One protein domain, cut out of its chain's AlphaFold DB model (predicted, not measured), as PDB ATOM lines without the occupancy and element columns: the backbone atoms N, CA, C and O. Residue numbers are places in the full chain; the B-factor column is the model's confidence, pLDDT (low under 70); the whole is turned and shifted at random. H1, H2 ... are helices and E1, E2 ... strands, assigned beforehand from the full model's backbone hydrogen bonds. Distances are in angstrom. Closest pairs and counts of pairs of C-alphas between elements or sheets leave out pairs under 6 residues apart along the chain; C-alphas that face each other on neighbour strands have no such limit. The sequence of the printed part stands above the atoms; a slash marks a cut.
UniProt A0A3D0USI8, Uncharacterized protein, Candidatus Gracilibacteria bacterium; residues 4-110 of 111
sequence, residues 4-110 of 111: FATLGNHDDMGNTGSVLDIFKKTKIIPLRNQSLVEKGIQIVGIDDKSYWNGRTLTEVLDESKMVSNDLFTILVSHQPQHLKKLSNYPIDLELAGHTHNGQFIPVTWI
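Overview. This is residues 4 to 110 of the 111 residues of an uncharacterized protein of Candidatus Gracilibacteria bacterium (UniProt A0A3D0USI8). A strongly twisted four-stranded sheet forms a wall, with the short helices H2, H3 and H4 in the crossovers between its parallel strands, H3 grazing it. H1 and the short strand E1 make a separate arm away from the sheet, and residues 97 to 110 trail off as a tail. The printed part has 107 residues, under half in named elements, in the order H1 E1 E2 E3 H2 H3 E4 H4 E5; the class is mixed, helices and strands. The sheet order E2, E3, E4, E5 is mixed, and the whole is compact, with a radius of gyration of the C-alphas of 14.3 A and spans of 38 by 35 by 32 A.

Arrangement. Residues 4 to 5 pair, parallel, with residues 29 to 30 of E1, residues 28 to 30. H1, residues 16 to 24, is not on the sheet; its closest C-alphas to E1 are Phe 23 and Ile 29, 7.0 A apart. E2, residues 34 to 38, and E3, residues 41 to 46, form an antiparallel hairpin, with N 36 and O 43 3.0 A apart. E4, residues 72 to 77, is parallel to E3, with N 44 and O 74 2.9 A apart, and E5, residues 93 to 96, is parallel to E4, with N 75 and O 93 2.8 A apart. Two strand-helix-strand units, parallel neighbour strands with helices between, have right-handed crossovers: E3, H2 H3, E4 and E4, H4, E5. H3, residues 57 to 62, only grazes the sheet with residues 57 to 61. It is close but not clearly touching to H2, residues 49 to 52, and to H4, residues 83 to 86; the closest C-alphas are Trp 52 and Val 60, 7.4 A, and Thr 58 and Lys 85, 7.4 A. In H1 and H3 every O i to N i+4 pair is within hydrogen-bond range; H2 and H4 are too short for one.

Along the chain. H1 begins at C-alpha 16 (108.439, 277.057, 316.789) and is 12.6 A long. E2 is 13.3 A, E3 16.2 A and E4 16.3 A long; E5 ends at C-alpha 96 (122.415, 274.557, 331.114).

Size, cuts and confidence. The C-alphas farthest apart, of Glu 63 and Ile 110, are 39.9 A apart. The printed part has no cut and no long link. Confidence is under 70 at residues 13 to 14, 64 and 101 to 102.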
ATOM      1  N   PHE A   4     125.322 280.577 318.826       94.88
ATOM      2  CA  PHE A   4     124.704 279.252 318.833       94.88
ATOM      3  C   PHE A   4     123.593 279.224 319.883       94.88
ATOM      4  O   PHE A   4     123.771 279.791 320.960       94.88
ATOM      5  N   ALA A   5     122.457 278.604 319.571       94.06
ATOM      6  CA  ALA A   5     121.304 278.564 320.473       94.06
ATOM      7  C   ALA A   5     120.576 277.220 320.401       94.06
ATOM      8  O   ALA A   5     120.487 276.626 319.329       94.06
ATOM      9  N   THR A   6     120.019 276.771 321.519       93.94
ATOM     10  CA  THR A   6     119.034 275.683 321.581       93.94
ATOM     11  C   THR A   6     117.654 276.270 321.845       93.94
ATOM     12  O   THR A   6     117.544 277.411 322.298       93.94
ATOM     13  N   LEU A   7     116.599 275.523 321.525       93.75
ATOM     14  CA  LEU A   7     115.238 275.945 321.834       93.75
ATOM     15  C   LEU A   7     114.846 275.542 323.250       93.75
ATOM     16  O   LEU A   7     115.084 274.411 323.681       93.75
ATOM     17  N   GLY A   8     114.192 276.464 323.942       91.19
ATOM     18  CA  GLY A   8     113.597 276.239 325.243       91.19
ATOM     19  C   GLY A   8     112.134 275.823 325.187       91.19
ATOM     20  O   GLY A   8     111.464 275.928 324.163       91.19
ATOM     21  N   ASN A   9     111.596 275.423 326.339       88.12
ATOM     22  CA  ASN A   9     110.187 275.039 326.485       88.12
ATOM     23  C   ASN A   9     109.189 276.160 326.110       88.12
ATOM     24  O   ASN A   9     108.019 275.879 325.866       88.12
ATOM     25  N   HIS A  10     109.632 277.422 326.086       86.44
ATOM     26  CA  HIS A  10     108.813 278.583 325.726       86.44
ATOM     27  C   HIS A  10     108.909 278.979 324.247       86.44
ATOM     28  O   HIS A  10     108.025 279.676 323.749       86.44
ATOM     29  N   ASP A  11     109.920 278.499 323.521       82.19
ATOM     30  CA  ASP A  11     110.061 278.789 322.090       82.19
ATOM     31  C   ASP A  11     109.028 278.016 321.245       82.19
ATOM     32  O   ASP A  11     108.799 278.340 320.078       82.19
ATOM     33  N   ASP A  12     108.338 277.047 321.863       70.88
ATOM     34  CA  ASP A  12     107.229 276.280 321.292       70.88
ATOM     35  C   ASP A  12     105.833 276.814 321.635       70.88
ATOM     36  O   ASP A  12     104.854 276.105 321.431       70.88
ATOM     37  N   MET A  13     105.689 278.031 322.182       62.94
ATOM     38  CA  MET A  13     104.393 278.597 322.615       62.94
ATOM     39  C   MET A  13     103.428 278.932 321.449       62.94
ATOM     40  O   MET A  13     102.880 280.027 321.357       62.94
ATOM     41  N   GLY A  14     103.208 277.983 320.540       61.09
ATOM     42  CA  GLY A  14     102.262 278.022 319.433       61.09
ATOM     43  C   GLY A  14     102.909 278.091 318.051       61.09
ATOM     44  O   GLY A  14     102.216 277.834 317.067       61.09
ATOM     45  N   ASN A  15     104.204 278.427 317.936       75.94
ATOM     46  CA  ASN A  15     104.867 278.511 316.631       75.94
ATOM     47  C   ASN A  15     106.409 278.467 316.687       75.94
ATOM     48  O   ASN A  15     107.073 279.465 316.392       75.94
ATOM     49  N   THR A  16     106.987 277.290 316.955       83.75
ATOM     50  CA  THR A  16     108.439 277.057 316.789       83.75
ATOM     51  C   THR A  16     108.949 277.516 315.406       83.75
ATOM     52  O   THR A  16     110.068 278.016 315.276       83.75
ATOM     53  N   GLY A  17     108.124 277.406 314.356       85.31
ATOM     54  CA  GLY A  17     108.468 277.856 313.003       85.31
ATOM     55  C   GLY A  17     108.792 279.351 312.917       85.31
ATOM     56  O   GLY A  17     109.782 279.721 312.291       85.31
ATOM     57  N   SER A  18     108.035 280.203 313.615       86.69
ATOM     58  CA  SER A  18     108.283 281.651 313.652       86.69
ATOM     59  C   SER A  18     109.632 281.994 314.284       86.69
ATOM     60  O   SER A  18     110.341 282.860 313.773       86.69
ATOM     61  N   VAL A  19     110.016 281.299 315.361       89.62
ATOM     62  CA  VAL A  19     111.321 281.495 316.015       89.62
ATOM     63  C   VAL A  19     112.453 281.122 315.059       89.62
ATOM     64  O   VAL A  19     113.388 281.896 314.856       89.62
ATOM     65  N   LEU A  20     112.339 279.972 314.392       91.31
ATOM     66  CA  LEU A  20     113.341 279.534 313.421       91.31
ATOM     67  C   LEU A  20     113.422 280.456 312.201       91.31
ATOM     68  O   LEU A  20     114.512 280.687 311.677       91.31
ATOM     69  N   ASP A  21     112.304 281.028 311.763       91.50
ATOM     70  CA  ASP A  21     112.290 282.007 310.678       91.50
ATOM     71  C   ASP A  21     112.941 283.336 311.072       91.50
ATOM     72  O   ASP A  21     113.561 283.987 310.226       91.50
ATOM     73  N   ILE A  22     112.864 283.727 312.348       89.44
ATOM     74  CA  ILE A  22     113.665 284.833 312.883       89.44
ATOM     75  C   ILE A  22     115.144 284.448 312.858       89.44
ATOM     76  O   ILE A  22     115.949 285.208 312.325       89.44
ATOM     77  N   PHE A  23     115.513 283.260 313.345       92.19
ATOM     78  CA  PHE A  23     116.913 282.823 313.361       92.19
ATOM     79  C   PHE A  23     117.542 282.836 311.965       92.19
ATOM     80  O   PHE A  23     118.619 283.408 311.809       92.19
ATOM     81  N   LYS A  24     116.830 282.354 310.936       89.75
ATOM     82  CA  LYS A  24     117.266 282.410 309.525       89.75
ATOM     83  C   LYS A  24     117.580 283.825 309.024       89.75
ATOM     84  O   LYS A  24     118.379 283.982 308.107       89.75
ATOM     85  N   LYS A  25     116.943 284.854 309.592       93.06
ATOM     86  CA  LYS A  25     117.162 286.271 309.247       93.06
ATOM     87  C   LYS A  25     118.275 286.920 310.080       93.06
ATOM     88  O   LYS A  25     118.553 288.106 309.915       93.06
ATOM     89  N   THR A  26     118.903 286.168 310.980       90.94
ATOM     90  CA  THR A  26     119.948 286.637 311.898       90.94
ATOM     91  C   THR A  26     121.228 285.812 311.736       90.94
ATOM     92  O   THR A  26     121.341 284.972 310.850       90.94
ATOM     93  N   LYS A  27     122.223 286.056 312.597       90.12
ATOM     94  CA  LYS A  27     123.462 285.259 312.676       90.12
ATOM     95  C   LYS A  27     123.387 284.145 313.731       90.12
ATOM     96  O   LYS A  27     124.429 283.629 314.134       90.12
ATOM     97  N   ILE A  28     122.181 283.830 314.211       93.50
ATOM     98  CA  ILE A  28     121.936 282.766 315.184       93.50
ATOM     99  C   ILE A  28     121.860 281.435 314.440       93.50
ATOM    100  O   ILE A  28     121.084 281.272 313.502       93.50
ATOM    101  N   ILE A  29     122.670 280.484 314.884       94.31
ATOM    102  CA  ILE A  29     122.721 279.120 314.381       94.31
ATOM    103  C   ILE A  29     122.004 278.244 315.414       94.31
ATOM    104  O   ILE A  29     122.552 278.013 316.497       94.31
ATOM    105  N   PRO A  30     120.779 277.771 315.127       93.75
ATOM    106  CA  PRO A  30     120.097 276.861 316.029       93.75
ATOM    107  C   PRO A  30     120.788 275.497 316.030       93.75
ATOM    108  O   PRO A  30     121.017 274.911 314.975       93.75
ATOM    109  N   LEU A  31     121.085 274.968 317.211       93.56
ATOM    110  CA  LEU A  31     121.611 273.628 317.438       93.56
ATOM    111  C   LEU A  31     120.484 272.720 317.932       93.56
ATOM    112  O   LEU A  31     120.420 272.342 319.096       93.56
ATOM    113  N   ARG A  32     119.570 272.393 317.020       92.19
ATOM    114  CA  ARG A  32     118.415 271.537 317.292       92.19
ATOM    115  C   ARG A  32     118.802 270.063 317.320       92.19
ATOM    116  O   ARG A  32     118.734 269.410 316.283       92.19
ATOM    117  N   ASN A  33     119.205 269.547 318.483       92.56
ATOM    118  CA  ASN A  33     119.664 268.158 318.632       92.56
ATOM    119  C   ASN A  33     120.737 267.812 317.584       92.56
ATOM    120  O   ASN A  33     120.657 266.799 316.892       92.56
ATOM    121  N   GLN A  34     121.702 268.720 317.423       92.81
ATOM    122  CA  GLN A  34     122.813 268.590 316.484       92.81
ATOM    123  C   GLN A  34     124.099 269.163 317.077       92.81
ATOM    124  O   GLN A  34     124.067 269.956 318.022       92.81
ATOM    125  N   SER A  35     125.238 268.771 316.507       94.00
ATOM    126  CA  SER A  35     126.543 269.308 316.883       94.00
ATOM    127  C   SER A  35     127.231 269.997 315.714       94.00
ATOM    128  O   SER A  35     126.923 269.752 314.546       94.00
ATOM    129  N   LEU A  36     128.182 270.862 316.042       94.06
ATOM    130  CA  LEU A  36     129.148 271.402 315.096       94.06
ATOM    131  C   LEU A  36     130.510 271.543 315.762       94.06
ATOM    132  O   LEU A  36     130.623 271.488 316.986       94.06
ATOM    133  N   VAL A  37     131.538 271.759 314.950       94.50
ATOM    134  CA  VAL A  37     132.883 272.070 315.431       94.50
ATOM    135  C   VAL A  37     133.216 273.502 315.044       94.50
ATOM    136  O   VAL A  37     133.203 273.846 313.864       94.50
ATOM    137  N   GLU A  38     133.542 274.325 316.035       94.19
ATOM    138  CA  GLU A  38     133.975 275.709 315.850       94.19
ATOM    139  C   GLU A  38     135.334 275.878 316.527       94.19
ATOM    140  O   GLU A  38     135.475 275.679 317.732       94.19
ATOM    141  N   LYS A  39     136.361 276.234 315.744       93.62
ATOM    142  CA  LYS A  39     137.735 276.470 316.237       93.62
ATOM    143  C   LYS A  39     138.303 275.330 317.102       93.62
ATOM    144  O   LYS A  39     139.029 275.580 318.059       93.62
ATOM    145  N   GLY A  40     137.983 274.083 316.751       93.81
ATOM    146  CA  GLY A  40     138.459 272.892 317.464       93.81
ATOM    147  C   GLY A  40     137.677 272.541 318.735       93.81
ATOM    148  O   GLY A  40     138.051 271.594 319.415       93.81
ATOM    149  N   ILE A  41     136.597 273.264 319.044       95.31
ATOM    150  CA  ILE A  41     135.662 272.928 320.124       95.31
ATOM    151  C   ILE A  41     134.409 272.330 319.496       95.31
ATOM    152  O   ILE A  41     133.840 272.912 318.567       95.31
ATOM    153  N   GLN A  42     133.970 271.181 320.002       96.00
ATOM    154  CA  GLN A  42     132.681 270.619 319.626       96.00
ATOM    155  C   GLN A  42     131.584 271.262 320.472       96.00
ATOM    156  O   GLN A  42     131.658 271.296 321.698       96.00
ATOM    157  N   ILE A  43     130.554 271.777 319.810       96.31
ATOM    158  CA  ILE A  43     129.383 272.365 320.455       96.31
ATOM    159  C   ILE A  43     128.198 271.471 320.130       96.31
ATOM    160  O   ILE A  43     127.824 271.318 318.968       96.31
ATOM    161  N   VAL A  44     127.628 270.873 321.166       96.00
ATOM    162  CA  VAL A  44     126.529 269.911 321.111       96.00
ATOM    163  C   VAL A  44     125.297 270.614 321.655       96.00
ATOM    164  O   VAL A  44     125.277 270.964 322.828       96.00
ATOM    165  N   GLY A  45     124.281 270.868 320.831       95.00
ATOM    166  CA  GLY A  45     123.055 271.521 321.292       95.00
ATOM    167  C   GLY A  45     121.896 270.550 321.413       95.00
ATOM    168  O   GLY A  45     121.585 269.839 320.460       95.00
ATOM    169  N   ILE A  46     121.249 270.542 322.575       93.25
ATOM    170  CA  ILE A  46     120.039 269.764 322.834       93.25
ATOM    171  C   ILE A  46     118.913 270.721 323.211       93.25
ATOM    172  O   ILE A  46     119.030 271.511 324.154       93.25
ATOM    173  N   ASP A  47     117.820 270.640 322.457       93.25
ATOM    174  CA  ASP A  47     116.613 271.409 322.746       93.25
ATOM    175  C   ASP A  47     115.947 270.921 324.036       93.25
ATOM    176  O   ASP A  47     116.250 269.846 324.561       93.25
ATOM    177  N   ASP A  48     114.982 271.691 324.526       92.56
ATOM    178  CA  ASP A  48     114.123 271.276 325.625       92.56
ATOM    179  C   ASP A  48     113.532 269.872 325.428       92.56
ATOM    180  O   ASP A  48     113.206 269.441 324.317       92.56
ATOM    181  N   LYS A  49     113.338 269.169 326.549       89.62
ATOM    182  CA  LYS A  49     112.747 267.832 326.586       89.62
ATOM    183  C   LYS A  49     111.373 267.763 325.908       89.62
ATOM    184  O   LYS A  49     111.014 266.699 325.400       89.62
ATOM    185  N   SER A  50     110.614 268.860 325.862       90.00
ATOM    186  CA  SER A  50     109.348 268.949 325.125       90.00
ATOM    187  C   SER A  50     109.494 268.559 323.648       90.00
ATOM    188  O   SER A  50     108.577 267.970 323.082       90.00
ATOM    189  N   TYR A  51     110.666 268.784 323.047       88.69
ATOM    190  CA  TYR A  51     110.957 268.477 321.646       88.69
ATOM    191  C   TYR A  51     111.470 267.050 321.404       88.69
ATOM    192  O   TYR A  51     111.752 266.668 320.264       88.69
ATOM    193  N   TRP A  52     111.632 266.236 322.449       89.25
ATOM    194  CA  TRP A  52     112.232 264.907 322.309       89.25
ATOM    195  C   TRP A  52     111.233 263.847 321.827       89.25
ATOM    196  O   TRP A  52     111.656 262.754 321.465       89.25
ATOM    197  N   ASN A  53     109.931 264.153 321.745       88.81
ATOM    198  CA  ASN A  53     108.885 263.229 321.271       88.81
ATOM    199  C   ASN A  53     108.878 261.881 322.019       88.81
ATOM    200  O   ASN A  53     108.730 260.821 321.419       88.81
ATOM    201  N   GLY A  54     109.085 261.917 323.338       89.12
ATOM    202  CA  GLY A  54     109.138 260.720 324.186       89.12
ATOM    203  C   GLY A  54     110.506 260.038 324.265       89.12
ATOM    204  O   GLY A  54     110.673 259.161 325.109       89.12
ATOM    205  N   ARG A  55     111.491 260.471 323.466       90.88
ATOM    206  CA  ARG A  55     112.877 259.997 323.573       90.88
ATOM    207  C   ARG A  55     113.523 260.433 324.886       90.88
ATOM    208  O   ARG A  55     113.152 261.423 325.520       90.88
ATOM    209  N   THR A  56     114.526 259.674 325.279       91.38
ATOM    210  CA  THR A  56     115.443 259.924 326.382       91.38
ATOM    211  C   THR A  56     116.645 260.745 325.914       91.38
ATOM    212  O   THR A  56     116.958 260.807 324.729       91.38
ATOM    213  N   LEU A  57     117.361 261.352 326.865       89.56
ATOM    214  CA  LEU A  57     118.596 262.097 326.592       89.56
ATOM    215  C   LEU A  57     119.634 261.255 325.832       89.56
ATOM    216  O   LEU A  57     120.284 261.759 324.925       89.56
ATOM    217  N   THR A  58     119.783 259.983 326.209       91.12
ATOM    218  CA  THR A  58     120.743 259.062 325.590       91.12
ATOM    219  C   THR A  58     120.369 258.775 324.143       91.12
ATOM    220  O   THR A  58     121.216 258.889 323.272       91.12
ATOM    221  N   GLU A  59     119.086 258.532 323.857       91.88
ATOM    222  CA  GLU A  59     118.614 258.342 322.478       91.88
ATOM    223  C   GLU A  59     118.894 259.579 321.607       91.88
ATOM    224  O   GLU A  59     119.370 259.441 320.484       91.88
ATOM    225  N   VAL A  60     118.681 260.790 322.138       91.38
ATOM    226  CA  VAL A  60     118.966 262.044 321.411       91.38
ATOM    227  C   VAL A  60     120.466 262.229 321.132       91.38
ATOM    228  O   VAL A  60     120.834 262.690 320.051       91.38
ATOM    229  N   LEU A  61     121.331 261.880 322.087       90.12
ATOM    230  CA  LEU A  61     122.788 261.961 321.934       90.12
ATOM    231  C   LEU A  61     123.346 260.896 320.972       90.12
ATOM    232  O   LEU A  61     124.296 261.169 320.231       90.12
ATOM    233  N   ASP A  62     122.758 259.699 320.979       89.44
ATOM    234  CA  ASP A  62     123.244 258.540 320.229       89.44
ATOM    235  C   ASP A  62     122.840 258.584 318.746       89.44
ATOM    236  O   ASP A  62     123.646 258.236 317.878       89.44
ATOM    237  N   GLU A  63     121.619 259.042 318.429       76.94
ATOM    238  CA  GLU A  63     121.058 259.066 317.062       76.94
ATOM    239  C   GLU A  63     121.918 259.847 316.055       76.94
ATOM    240  O   GLU A  63     121.879 259.610 314.847       76.94
ATOM    241  N   SER A  64     122.719 260.774 316.555       63.56
ATOM    242  CA  SER A  64     123.419 261.793 315.786       63.56
ATOM    243  C   SER A  64     124.941 261.672 315.876       63.56
ATOM    244  O   SER A  64     125.645 262.496 315.287       63.56
ATOM    245  N   LYS A  65     125.461 260.665 316.608       74.88
ATOM    246  CA  LYS A  65     126.892 260.533 316.962       74.88
ATOM    247  C   LYS A  65     127.488 261.884 317.366       74.88
ATOM    248  O   LYS A  65     128.573 262.267 316.931       74.88
ATOM    249  N   MET A  66     126.718 262.636 318.149       80.31
ATOM    250  CA  MET A  66     126.922 264.068 318.352       80.31
ATOM    251  C   MET A  66     128.164 264.410 319.158       80.31
ATOM    252  O   MET A  66     128.509 265.582 319.234       80.31
ATOM    253  N   VAL A  67     128.806 263.418 319.768       84.50
ATOM    254  CA  VAL A  67     129.882 263.606 320.732       84.50
ATOM    255  C   VAL A  67     131.097 262.818 320.256       84.50
ATOM    256  O   VAL A  67     131.005 261.621 319.975       84.50
ATOM    257  N   SER A  68     132.223 263.508 320.119       85.62
ATOM    258  CA  SER A  68     133.511 262.951 319.720       85.62
ATOM    259  C   SER A  68     134.402 262.768 320.944       85.62
ATOM    260  O   SER A  68     134.363 263.576 321.864       85.62
ATOM    261  N   ASN A  69     135.250 261.737 320.938       87.31
ATOM    262  CA  ASN A  69     136.263 261.547 321.985       87.31
ATOM    263  C   ASN A  69     137.510 262.428 321.780       87.31
ATOM    264  O   ASN A  69     138.335 262.526 322.683       87.31
ATOM    265  N   ASP A  70     137.662 263.050 320.605       92.62
ATOM    266  CA  ASP A  70     138.907 263.721 320.202       92.62
ATOM    267  C   ASP A  70     138.875 265.248 320.382       92.62
ATOM    268  O   ASP A  70     139.862 265.930 320.098       92.62
ATOM    269  N   LEU A  71     137.737 265.809 320.799       95.00
ATOM    270  CA  LEU A  71     137.515 267.252 320.880       95.00
ATOM    271  C   LEU A  71     137.022 267.645 322.265       95.00
ATOM    272  O   LEU A  71     136.228 266.928 322.869       95.00
ATOM    273  N   PHE A  72     137.427 268.837 322.712       95.94
ATOM    274  CA  PHE A  72     136.807 269.455 323.876       95.94
ATOM    275  C   PHE A  72     135.342 269.750 323.551       95.94
ATOM    276  O   PHE A  72     135.055 270.504 322.611       95.94
ATOM    277  N   THR A  73     134.431 269.157 324.310       95.81
ATOM    278  CA  THR A  73     133.008 269.139 323.994       95.81
ATOM    279  C   THR A  73     132.192 269.912 325.017       95.81
ATOM    280  O   THR A  73     132.169 269.594 326.207       95.81
ATOM    281  N   ILE A  74     131.466 270.916 324.523       96.06
ATOM    282  CA  ILE A  74     130.504 271.703 325.290       96.06
ATOM    283  C   ILE A  74     129.094 271.248 324.920       96.06
ATOM    284  O   ILE A  74     128.659 271.414 323.778       96.06
ATOM    285  N   LEU A  75     128.361 270.725 325.899       95.31
ATOM    286  CA  LEU A  75     126.925 270.504 325.809       95.31
ATOM    287  C   LEU A  75     126.187 271.797 326.167       95.31
ATOM    288  O   LEU A  75     126.333 272.317 327.268       95.31
ATOM    289  N   VAL A  76     125.363 272.296 325.253       95.19
ATOM    290  CA  VAL A  76     124.420 273.394 325.478       95.19
ATOM    291  C   VAL A  76     123.027 272.785 325.592       95.19
ATOM    292  O   VAL A  76     122.538 272.170 324.643       95.19
ATOM    293  N   SER A  77     122.394 272.932 326.750       93.69
ATOM    294  CA  SER A  77     121.088 272.342 327.053       93.69
ATOM    295  C   SER A  77     120.139 273.409 327.602       93.69
ATOM    296  O   SER A  77     120.539 274.301 328.351       93.69
ATOM    297  N   HIS A  78     118.851 273.350 327.242       91.62
ATOM    298  CA  HIS A  78     117.892 274.284 327.850       91.62
ATOM    299  C   HIS A  78     117.703 274.005 329.340       91.62
ATOM    300  O   HIS A  78     117.602 274.940 330.119       91.62
ATOM    301  N   GLN A  79     117.692 272.736 329.750       89.50
ATOM    302  CA  GLN A  79     117.538 272.328 331.148       89.50
ATOM    303  C   GLN A  79     118.777 271.579 331.647       89.50
ATOM    304  O   GLN A  79     119.377 270.848 330.854       89.50
ATOM    305  N   PRO A  80     119.106 271.657 332.951       88.69
ATOM    306  CA  PRO A  80     120.200 270.882 333.529       88.69
ATOM    307  C   PRO A  80     119.961 269.386 333.357       88.69
ATOM    308  O   PRO A  80     118.911 268.866 333.751       88.69
ATOM    309  N   GLN A  81     120.932 268.684 332.784       86.88
ATOM    310  CA  GLN A  81     120.841 267.246 332.593       86.88
ATOM    311  C   GLN A  81     121.357 266.476 333.812       86.88
ATOM    312  O   GLN A  81     122.134 266.945 334.643       86.88
ATOM    313  N   HIS A  82     120.901 265.232 333.945       83.62
ATOM    314  CA  HIS A  82     121.369 264.371 335.024       83.62
ATOM    315  C   HIS A  82     122.821 263.943 334.777       83.62
ATOM    316  O   HIS A  82     123.076 263.123 333.896       83.62
ATOM    317  N   LEU A  83     123.741 264.396 335.634       80.06
ATOM    318  CA  LEU A  83     125.179 264.089 335.556       80.06
ATOM    319  C   LEU A  83     125.489 262.593 335.384       80.06
ATOM    320  O   LEU A  83     126.346 262.229 334.588       80.06
ATOM    321  N   LYS A  84     124.750 261.703 336.065       84.50
ATOM    322  CA  LYS A  84     124.920 260.239 335.933       84.50
ATOM    323  C   LYS A  84     124.640 259.700 334.527       84.50
ATOM    324  O   LYS A  84     125.104 258.620 334.195       84.50
ATOM    325  N   LYS A  85     123.812 260.387 333.738       85.44
ATOM    326  CA  LYS A  85     123.538 260.000 332.346       85.44
ATOM    327  C   LYS A  85     124.634 260.523 331.422       85.44
ATOM    328  O   LYS A  85     125.051 259.807 330.523       85.44
ATOM    329  N   LEU A  86     125.112 261.742 331.681       86.88
ATOM    330  CA  LEU A  86     126.178 262.375 330.906       86.88
ATOM    331  C   LEU A  86     127.557 261.749 331.139       86.88
ATOM    332  O   LEU A  86     128.384 261.804 330.244       86.88
ATOM    333  N   SER A  87     127.799 261.097 332.281       87.38
ATOM    334  CA  SER A  87     129.102 260.495 332.606       87.38
ATOM    335  C   SER A  87     129.576 259.405 331.638       87.38
ATOM    336  O   SER A  87     130.736 259.013 331.695       87.38
ATOM    337  N   ASN A  88     128.689 258.890 330.783       89.56
ATOM    338  CA  ASN A  88     129.025 257.907 329.750       89.56
ATOM    339  C   ASN A  88     129.414 258.553 328.408       89.56
ATOM    340  O   ASN A  88     129.736 257.834 327.466       89.56
ATOM    341  N   TYR A  89     129.360 259.882 328.311       92.12
ATOM    342  CA  TYR A  89     129.665 260.642 327.104       92.12
ATOM    343  C   TYR A  89     130.912 261.504 327.326       92.12
ATOM    344  O   TYR A  89     131.094 262.026 328.429       92.12
ATOM    345  N   PRO A  90     131.756 261.696 326.297       92.75
ATOM    346  CA  PRO A  90     132.919 262.578 326.372       92.75
ATOM    347  C   PRO A  90     132.484 264.054 326.311       92.75
ATOM    348  O   PRO A  90     132.684 264.738 325.316       92.75
ATOM    349  N   ILE A  91     131.814 264.526 327.364       94.25
ATOM    350  CA  ILE A  91     131.359 265.913 327.527       94.25
ATOM    351  C   ILE A  91     132.183 266.550 328.639       94.25
ATOM    352  O   ILE A  91     132.122 266.116 329.790       94.25
ATOM    353  N   ASP A  92     132.923 267.600 328.299       95.00
ATOM    354  CA  ASP A  92     133.821 268.284 329.232       95.00
ATOM    355  C   ASP A  92     133.116 269.394 330.019       95.00
ATOM    356  O   ASP A  92     133.491 269.703 331.152       95.00
ATOM    357  N   LEU A  93     132.094 270.013 329.420       93.69
ATOM    358  CA  LEU A  93     131.338 271.108 330.019       93.69
ATOM    359  C   LEU A  93     129.868 271.052 329.604       93.69
ATOM    360  O   LEU A  93     129.557 270.962 328.420       93.69
ATOM    361  N   GLU A  94     128.964 271.201 330.569       93.25
ATOM    362  CA  GLU A  94     127.552 271.481 330.312       93.25
ATOM    363  C   GLU A  94     127.239 272.947 330.640       93.25
ATOM    364  O   GLU A  94     127.533 273.434 331.733       93.25
ATOM    365  N   LEU A  95     126.611 273.641 329.694       92.94
ATOM    366  CA  LEU A  95     125.999 274.951 329.868       92.94
ATOM    367  C   LEU A  95     124.481 274.779 329.807       92.94
ATOM    368  O   LEU A  95     123.909 274.658 328.722       92.94
ATOM    369  N   ALA A  96     123.848 274.768 330.979       90.88
ATOM    370  CA  ALA A  96     122.415 274.557 331.114       90.88
ATOM    371  C   ALA A  96     121.655 275.850 331.453       90.88
ATOM    372  O   ALA A  96     122.094 276.672 332.259       90.88
ATOM    373  N   GLY A  97     120.488 276.018 330.834       87.44
ATOM    374  CA  GLY A  97     119.563 277.122 331.090       87.44
ATOM    375  C   GLY A  97     118.471 276.791 332.118       87.44
ATOM    376  O   GLY A  97     118.693 276.066 333.089       87.44
ATOM    377  N   HIS A  98     117.276 277.352 331.885       85.44
ATOM    378  CA  HIS A  98     115.992 277.109 332.572       85.44
ATOM    379  C   HIS A  98     115.909 277.424 334.072       85.44
ATOM    380  O   HIS A  98     114.833 277.727 334.571       85.44
ATOM    381  N   THR A  99     117.009 277.389 334.817       78.31
ATOM    382  CA  THR A  99     116.969 277.544 336.277       78.31
ATOM    383  C   THR A  99     116.637 278.964 336.727       78.31
ATOM    384  O   THR A  99     116.134 279.103 337.835       78.31
ATOM    385  N   HIS A 100     116.859 279.984 335.878       76.00
ATOM    386  CA  HIS A 100     116.682 281.438 336.100       76.00
ATOM    387  C   HIS A 100     117.446 282.026 337.310       76.00
ATOM    388  O   HIS A 100     118.046 283.086 337.182       76.00
ATOM    389  N   ASN A 101     117.518 281.300 338.426       69.44
ATOM    390  CA  ASN A 101     118.310 281.535 339.635       69.44
ATOM    391  C   ASN A 101     119.823 281.330 339.442       69.44
ATOM    392  O   ASN A 101     120.599 281.506 340.379       69.44
ATOM    393  N   GLY A 102     120.237 280.931 338.236       69.44
ATOM    394  CA  GLY A 102     121.626 280.671 337.888       69.44
ATOM    395  C   GLY A 102     122.183 279.382 338.496       69.44
ATOM    396  O   GLY A 102     121.578 278.724 339.339       69.44
ATOM    397  N   GLN A 103     123.374 279.012 338.028       74.44
ATOM    398  CA  GLN A 103     124.097 277.812 338.471       74.44
ATOM    399  C   GLN A 103     125.549 278.112 338.872       74.44
ATOM    400  O   GLN A 103     126.267 277.229 339.333       74.44
ATOM    401  N   PHE A 104     125.981 279.366 338.717       77.38
ATOM    402  CA  PHE A 104     127.335 279.813 339.023       77.38
ATOM    403  C   PHE A 104     127.372 280.519 340.376       77.38
ATOM    404  O   PHE A 104     126.619 281.457 340.624       77.38
ATOM    405  N   ILE A 105     128.293 280.111 341.242       74.31
ATOM    406  CA  ILE A 105     128.623 280.857 342.462       74.31
ATOM    407  C   ILE A 105     129.598 281.990 342.074       74.31
ATOM    408  O   ILE A 105     130.506 281.738 341.281       74.31
ATOM    409  N   PRO A 106     129.449 283.226 342.593       71.44
ATOM    410  CA  PRO A 106     128.475 283.678 343.590       71.44
ATOM    411  C   PRO A 106     127.216 284.308 342.979       71.44
ATOM    412  O   PRO A 106     126.462 284.960 343.692       71.44
ATOM    413  N   VAL A 107     126.976 284.153 341.672       72.19
ATOM    414  CA  VAL A 107     125.802 284.733 340.998       72.19
ATOM    415  C   VAL A 107     124.505 284.253 341.666       72.19
ATOM    416  O   VAL A 107     123.599 285.048 341.870       72.19
ATOM    417  N   THR A 108     124.471 283.010 342.148       74.88
ATOM    418  CA  THR A 108     123.363 282.455 342.948       74.88
ATOM    419  C   THR A 108     123.129 283.118 344.317       74.88
ATOM    420  O   THR A 108     122.136 282.801 344.961       74.88
ATOM    421  N   TRP A 109     124.015 283.993 344.811       74.69
ATOM    422  CA  TRP A 109     123.863 284.675 346.113       74.69
ATOM    423  C   TRP A 109     123.199 286.050 346.014       74.69
ATOM    424  O   TRP A 109     122.871 286.644 347.040       74.69
ATOM    425  N   ILE A 110     123.063 286.577 344.798       70.62
ATOM    426  CA  ILE A 110     122.548 287.926 344.532       70.62
ATOM    427  C   ILE A 110     121.340 287.929 343.584       70.62
ATOM    428  O   ILE A 110     120.882 289.009 343.212       70.62
TER     429      ILE A 110